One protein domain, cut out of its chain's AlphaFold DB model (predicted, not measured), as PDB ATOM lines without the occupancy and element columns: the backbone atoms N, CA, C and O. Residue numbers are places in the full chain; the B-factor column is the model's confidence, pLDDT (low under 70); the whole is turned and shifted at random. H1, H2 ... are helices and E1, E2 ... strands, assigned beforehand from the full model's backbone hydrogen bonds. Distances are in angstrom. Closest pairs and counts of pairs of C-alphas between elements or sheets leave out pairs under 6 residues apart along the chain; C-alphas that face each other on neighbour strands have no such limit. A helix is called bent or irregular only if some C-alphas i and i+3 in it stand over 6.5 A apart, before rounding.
ATOM      1  N   GLU A   2     -31.147  44.100 -20.284       68.75
ATOM      2  CA  GLU A   2     -31.133  44.813 -19.003       68.75
ATOM      3  C   GLU A   2     -31.923  46.123 -19.161       68.75
ATOM      4  O   GLU A   2     -31.610  46.946 -20.026       68.75
ATOM      5  N   GLN A   3     -33.013  46.284 -18.410       78.06
ATOM      6  CA  GLN A   3     -33.839  47.488 -18.476       78.06
ATOM      7  C   GLN A   3     -33.232  48.591 -17.603       78.06
ATOM      8  O   GLN A   3     -32.935  48.362 -16.437       78.06
ATOM      9  N   ALA A   4     -33.115  49.810 -18.135       89.25
ATOM     10  CA  ALA A   4     -32.750  50.980 -17.339       89.25
ATOM     11  C   ALA A   4     -33.972  51.565 -16.599       89.25
ATOM     12  O   ALA A   4     -35.070  51.604 -17.173       89.25
ATOM     13  N   PRO A   5     -33.806  52.070 -15.362       90.19
ATOM     14  CA  PRO A   5     -34.891  52.712 -14.629       90.19
ATOM     15  C   PRO A   5     -35.370  53.983 -15.344       90.19
ATOM     16  O   PRO A   5     -34.571  54.796 -15.812       90.19
ATOM     17  N   LYS A   6     -36.692  54.182 -15.403       91.94
ATOM     18  CA  LYS A   6     -37.335  55.347 -16.031       91.94
ATOM     19  C   LYS A   6     -37.815  56.328 -14.967       91.94
ATOM     20  O   LYS A   6     -38.419  55.912 -13.985       91.94
ATOM     21  N   ALA A   7     -37.609  57.627 -15.174       89.69
ATOM     22  CA  ALA A   7     -38.090  58.659 -14.255       89.69
ATOM     23  C   ALA A   7     -39.619  58.811 -14.348       89.69
ATOM     24  O   ALA A   7     -40.142  59.211 -15.387       89.69
ATOM     25  N   TRP A   8     -40.333  58.468 -13.275       88.00
ATOM     26  CA  TRP A   8     -41.778  58.661 -13.129       88.00
ATOM     27  C   TRP A   8     -42.068  59.690 -12.031       88.00
ATOM     28  O   TRP A   8     -41.180  60.089 -11.281       88.00
ATOM     29  N   GLN A   9     -43.334  60.104 -11.918       82.94
ATOM     30  CA  GLN A   9     -43.777  61.130 -10.966       82.94
ATOM     31  C   GLN A   9     -43.365  60.850  -9.508       82.94
ATOM     32  O   GLN A   9     -43.100  61.792  -8.770       82.94
ATOM     33  N   TYR A  10     -43.298  59.579  -9.099       78.00
ATOM     34  CA  TYR A  10     -42.970  59.172  -7.724       78.00
ATOM     35  C   TYR A  10     -41.586  58.523  -7.589       78.00
ATOM     36  O   TYR A  10     -41.304  57.881  -6.581       78.00
ATOM     37  N   GLY A  11     -40.726  58.680  -8.598       82.00
ATOM     38  CA  GLY A  11     -39.365  58.151  -8.593       82.00
ATOM     39  C   GLY A  11     -39.055  57.232  -9.774       82.00
ATOM     40  O   GLY A  11     -39.869  57.080 -10.687       82.00
ATOM     41  N   PRO A  12     -37.845  56.652  -9.799       88.69
ATOM     42  CA  PRO A  12     -37.436  55.723 -10.840       88.69
ATOM     43  C   PRO A  12     -38.251  54.424 -10.786       88.69
ATOM     44  O   PRO A  12     -38.434  53.841  -9.720       88.69
ATOM     45  N   VAL A  13     -38.709  53.953 -11.945       89.94
ATOM     46  CA  VAL A  13     -39.509  52.731 -12.095       89.94
ATOM     47  C   VAL A  13     -38.936  51.869 -13.219       89.94
ATOM     48  O   VAL A  13     -38.650  52.368 -14.311       89.94
ATOM     49  N   TYR A  14     -38.817  50.565 -12.970       91.62
ATOM     50  CA  TYR A  14     -38.653  49.560 -14.020       91.62
ATOM     51  C   TYR A  14     -40.039  49.249 -14.589       91.62
ATOM     52  O   TYR A  14     -40.898  48.719 -13.881       91.62
ATOM     53  N   SER A  15     -40.297  49.654 -15.836       89.88
ATOM     54  CA  SER A  15     -41.629  49.550 -16.430       89.88
ATOM     55  C   SER A  15     -42.132  48.122 -16.521       89.88
ATOM     56  O   SER A  15     -43.331  47.926 -16.387       89.88
ATOM     57  N   ASP A  16     -41.261  47.144 -16.748       88.19
ATOM     58  CA  ASP A  16     -41.715  45.768 -16.997       88.19
ATOM     59  C   ASP A  16     -42.257  45.176 -15.693       88.19
ATOM     60  O   ASP A  16     -43.435  44.840 -15.609       88.19
ATOM     61  N   ILE A  17     -41.470  45.295 -14.617       88.50
ATOM     62  CA  ILE A  17     -41.885  44.949 -13.252       88.50
ATOM     63  C   ILE A  17     -43.187  45.659 -12.854       88.50
ATOM     64  O   ILE A  17     -44.077  45.051 -12.258       88.50
ATOM     65  N   TYR A  18     -43.325  46.951 -13.183       90.00
ATOM     66  CA  TYR A  18     -44.551  47.689 -12.882       90.00
ATOM     67  C   TYR A  18     -45.767  47.112 -13.614       90.00
ATOM     68  O   TYR A  18     -46.805  46.904 -12.985       90.00
ATOM     69  N   HIS A  19     -45.666  46.856 -14.920       89.38
ATOM     70  CA  HIS A  19     -46.789  46.332 -15.699       89.38
ATOM     71  C   HIS A  19     -47.173  44.914 -15.259       89.38
ATOM     72  O   HIS A  19     -48.367  44.659 -15.080       89.38
ATOM     73  N   ASP A  20     -46.203  44.048 -14.965       87.12
ATOM     74  CA  ASP A  20     -46.439  42.663 -14.527       87.12
ATOM     75  C   ASP A  20     -47.183  42.593 -13.185       87.12
ATOM     76  O   ASP A  20     -48.020  41.714 -12.933       87.12
ATOM     77  N   LEU A  21     -46.912  43.568 -12.315       89.75
ATOM     78  CA  LEU A  21     -47.507  43.673 -10.986       89.75
ATOM     79  C   LEU A  21     -48.721  44.611 -10.935       89.75
ATOM     80  O   LEU A  21     -49.451  44.603  -9.941       89.75
ATOM     81  N   SER A  22     -48.997  45.369 -12.000       89.88
ATOM     82  CA  SER A  22     -50.054  46.392 -12.043       89.88
ATOM     83  C   SER A  22     -51.446  45.849 -11.703       89.88
ATOM     84  O   SER A  22     -52.256  46.557 -11.101       89.88
ATOM     85  N   LYS A  23     -51.698  44.563 -11.989       91.00
ATOM     86  CA  LYS A  23     -52.935  43.842 -11.642       91.00
ATOM     87  C   LYS A  23     -53.263  43.853 -10.145       91.00
ATOM     88  O   LYS A  23     -54.431  43.761  -9.776       91.00
ATOM     89  N   TRP A  24     -52.254  43.966  -9.280       90.81
ATOM     90  CA  TRP A  24     -52.446  44.043  -7.831       90.81
ATOM     91  C   TRP A  24     -52.901  45.440  -7.390       90.81
ATOM     92  O   TRP A  24     -53.619  45.570  -6.395       90.81
ATOM     93  N   GLY A  25     -52.566  46.482  -8.156       87.62
ATOM     94  CA  GLY A  25     -52.963  47.860  -7.896       87.62
ATOM     95  C   GLY A  25     -52.545  48.331  -6.502       87.62
ATOM     96  O   GLY A  25     -51.364  48.438  -6.198       87.62
ATOM     97  N   ARG A  26     -53.532  48.631  -5.651       85.06
ATOM     98  CA  ARG A  26     -53.310  49.062  -4.254       85.06
ATOM     99  C   ARG A  26     -53.241  47.899  -3.262       85.06
ATOM    100  O   ARG A  26     -53.044  48.132  -2.073       85.06
ATOM    101  N   ASN A  27     -53.472  46.672  -3.720       90.12
ATOM    102  CA  ASN A  27     -53.455  45.495  -2.864       90.12
ATOM    103  C   ASN A  27     -52.026  44.982  -2.689       90.12
ATOM    104  O   ASN A  27     -51.189  45.115  -3.578       90.12
ATOM    105  N   SER A  28     -51.771  44.330  -1.557       86.88
ATOM    106  CA  SER A  28     -50.507  43.636  -1.322       86.88
ATOM    107  C   SER A  28     -50.283  42.545  -2.370       86.88
ATOM    108  O   SER A  28     -51.189  41.755  -2.647       86.88
ATOM    109  N   ILE A  29     -49.064  42.480  -2.900       89.31
ATOM    110  CA  ILE A  29     -48.608  41.395  -3.771       89.31
ATOM    111  C   ILE A  29     -48.483  40.133  -2.913       89.31
ATOM    112  O   ILE A  29     -47.817  40.148  -1.879       89.31
ATOM    113  N   LYS A  30     -49.156  39.051  -3.313       87.25
ATOM    114  CA  LYS A  30     -49.205  37.790  -2.543       87.25
ATOM    115  C   LYS A  30     -48.451  36.637  -3.202       87.25
ATOM    116  O   LYS A  30     -48.484  35.522  -2.693       87.25
ATOM    117  N   THR A  31     -47.825  36.884  -4.346       87.25
ATOM    118  CA  THR A  31     -47.163  35.863  -5.159       87.25
ATOM    119  C   THR A  31     -45.759  36.316  -5.513       87.25
ATOM    120  O   THR A  31     -45.536  37.505  -5.738       87.25
ATOM    121  N   LEU A  32     -44.835  35.364  -5.606       88.31
ATOM    122  CA  LEU A  32     -43.516  35.615  -6.174       88.31
ATOM    123  C   LEU A  32     -43.633  35.884  -7.681       88.31
ATOM    124  O   LEU A  32     -44.585  35.434  -8.325       88.31
ATOM    125  N   ILE A  33     -42.677  36.639  -8.221       87.00
ATOM    126  CA  ILE A  33     -42.535  36.823  -9.667       87.00
ATOM    127  C   ILE A  33     -41.972  35.517 -10.227       87.00
ATOM    128  O   ILE A  33     -41.014  34.977  -9.674       87.00
ATOM    129  N   ILE A  34     -42.592  35.009 -11.287       88.75
ATOM    130  CA  ILE A  34     -42.195  33.770 -11.954       88.75
ATOM    131  C   ILE A  34     -41.401  34.134 -13.205       88.75
ATOM    132  O   ILE A  34     -41.786  35.049 -13.930       88.75
ATOM    133  N   ASP A  35     -40.294  33.438 -13.422       85.06
ATOM    134  CA  ASP A  35     -39.526  33.482 -14.659       85.06
ATOM    135  C   ASP A  35     -40.290  32.695 -15.737       85.06
ATOM    136  O   ASP A  35     -40.633  31.526 -15.541       85.06
ATOM    137  N   GLU A  36     -40.614  33.353 -16.854       83.19
ATOM    138  CA  GLU A  36     -41.428  32.766 -17.927       83.19
ATOM    139  C   GLU A  36     -40.708  31.636 -18.679       83.19
ATOM    140  O   GLU A  36     -41.374  30.752 -19.213       83.19
ATOM    141  N   ASP A  37     -39.372  31.636 -18.700       87.50
ATOM    142  CA  ASP A  37     -38.573  30.634 -19.408       87.50
ATOM    143  C   ASP A  37     -38.393  29.362 -18.567       87.50
ATOM    144  O   ASP A  37     -38.336  28.252 -19.104       87.50
ATOM    145  N   THR A  38     -38.286  29.508 -17.241       89.69
ATOM    146  CA  THR A  38     -38.028  28.381 -16.325       89.69
ATOM    147  C   THR A  38     -39.260  27.893 -15.566       89.69
ATOM    148  O   THR A  38     -39.205  26.823 -14.960       89.69
ATOM    149  N   GLU A  39     -40.356  28.659 -15.577       90.12
ATOM    150  CA  GLU A  39     -41.563  28.458 -14.758       90.12
ATOM    151  C   GLU A  39     -41.296  28.419 -13.238       90.12
ATOM    152  O   GLU A  39     -42.154  28.022 -12.442       90.12
ATOM    153  N   LEU A  40     -40.112  28.858 -12.805       89.81
ATOM    154  CA  LEU A  40     -39.716  28.917 -11.403       89.81
ATOM    155  C   LEU A  40     -39.771  30.360 -10.885       89.81
ATOM    156  O   LEU A  40     -39.596  31.309 -11.648       89.81
ATOM    157  N   PRO A  41     -40.010  30.570  -9.579       90.00
ATOM    158  CA  PRO A  41     -39.879  31.893  -8.990       90.00
ATOM    159  C   PRO A  41     -38.470  32.450  -9.183       90.00
ATOM    160  O   PRO A  41     -37.493  31.731  -8.958       90.00
ATOM    161  N   TYR A  42     -38.366  33.741  -9.506       85.62
ATOM    162  CA  TYR A  42     -37.082  34.434  -9.450       85.62
ATOM    163  C   TYR A  42     -36.494  34.287  -8.044       85.62
ATOM    164  O   TYR A  42     -37.145  34.592  -7.040       85.62
ATOM    165  N   SER A  43     -35.256  33.810  -7.985       85.25
ATOM    166  CA  SER A  43     -34.511  33.605  -6.750       85.25
ATOM    167  C   SER A  43     -33.110  34.154  -6.959       85.25
ATOM    168  O   SER A  43     -32.456  33.775  -7.927       85.25
TER     169      SER A  43
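Overview. This is residues 2 to 43 of the 84 residues of the protein "DUF4065 domain-containing protein" of Candidatus Liberibacter europaeus (UniProt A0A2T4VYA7). Little regular structure: a small two-strand hairpin, E1 and E2, at one end leads into one irregular helix, H1, and a long tail without a named element, residues 25 to 43, folds back and coils at the other end. The printed part has 42 residues, 16 of them in named elements, in the order E1, E2, H1; the class is mixed. It is loose, with a radius of gyration of the C-alphas of 11.9 A, and flat, spanning 33 by 28 by 14 A.

Arrangement. E1, residues 6 to 8, and E2, residues 11 to 13, form an antiparallel hairpin, at 133 degrees between directions, with N 6 and O 13 at 2.9 A and N 8 and O 11 at 3.0 A, within hydrogen-bond range. The closest C-alphas of E1 and H1, residues 15 to 24, are those of Lys 6 and Ser 15, 7.2 A apart. In H1, 4 of 6 O i to N i+4 pairs are within range.

Along the chain. E1 begins at C-alpha 6 (-37.335, 55.347, -16.031) and is 6.3 A long; E2 is 6.5 A. H1, 14.9 A, ends at C-alpha 24 (-52.446, 44.043, -7.831); it is irregular, with C-alphas 20 and 23 7.2 A apart.

Size, cuts and confidence. The C-alphas farthest apart, of Gln 9 and Thr 38, are 33.7 A apart. Residues 22 to 28, of which 22 to 24 belong to H1, stand free. The printed part has no cut, and both links are tight. Residue 2 is under 70 in pLDDT.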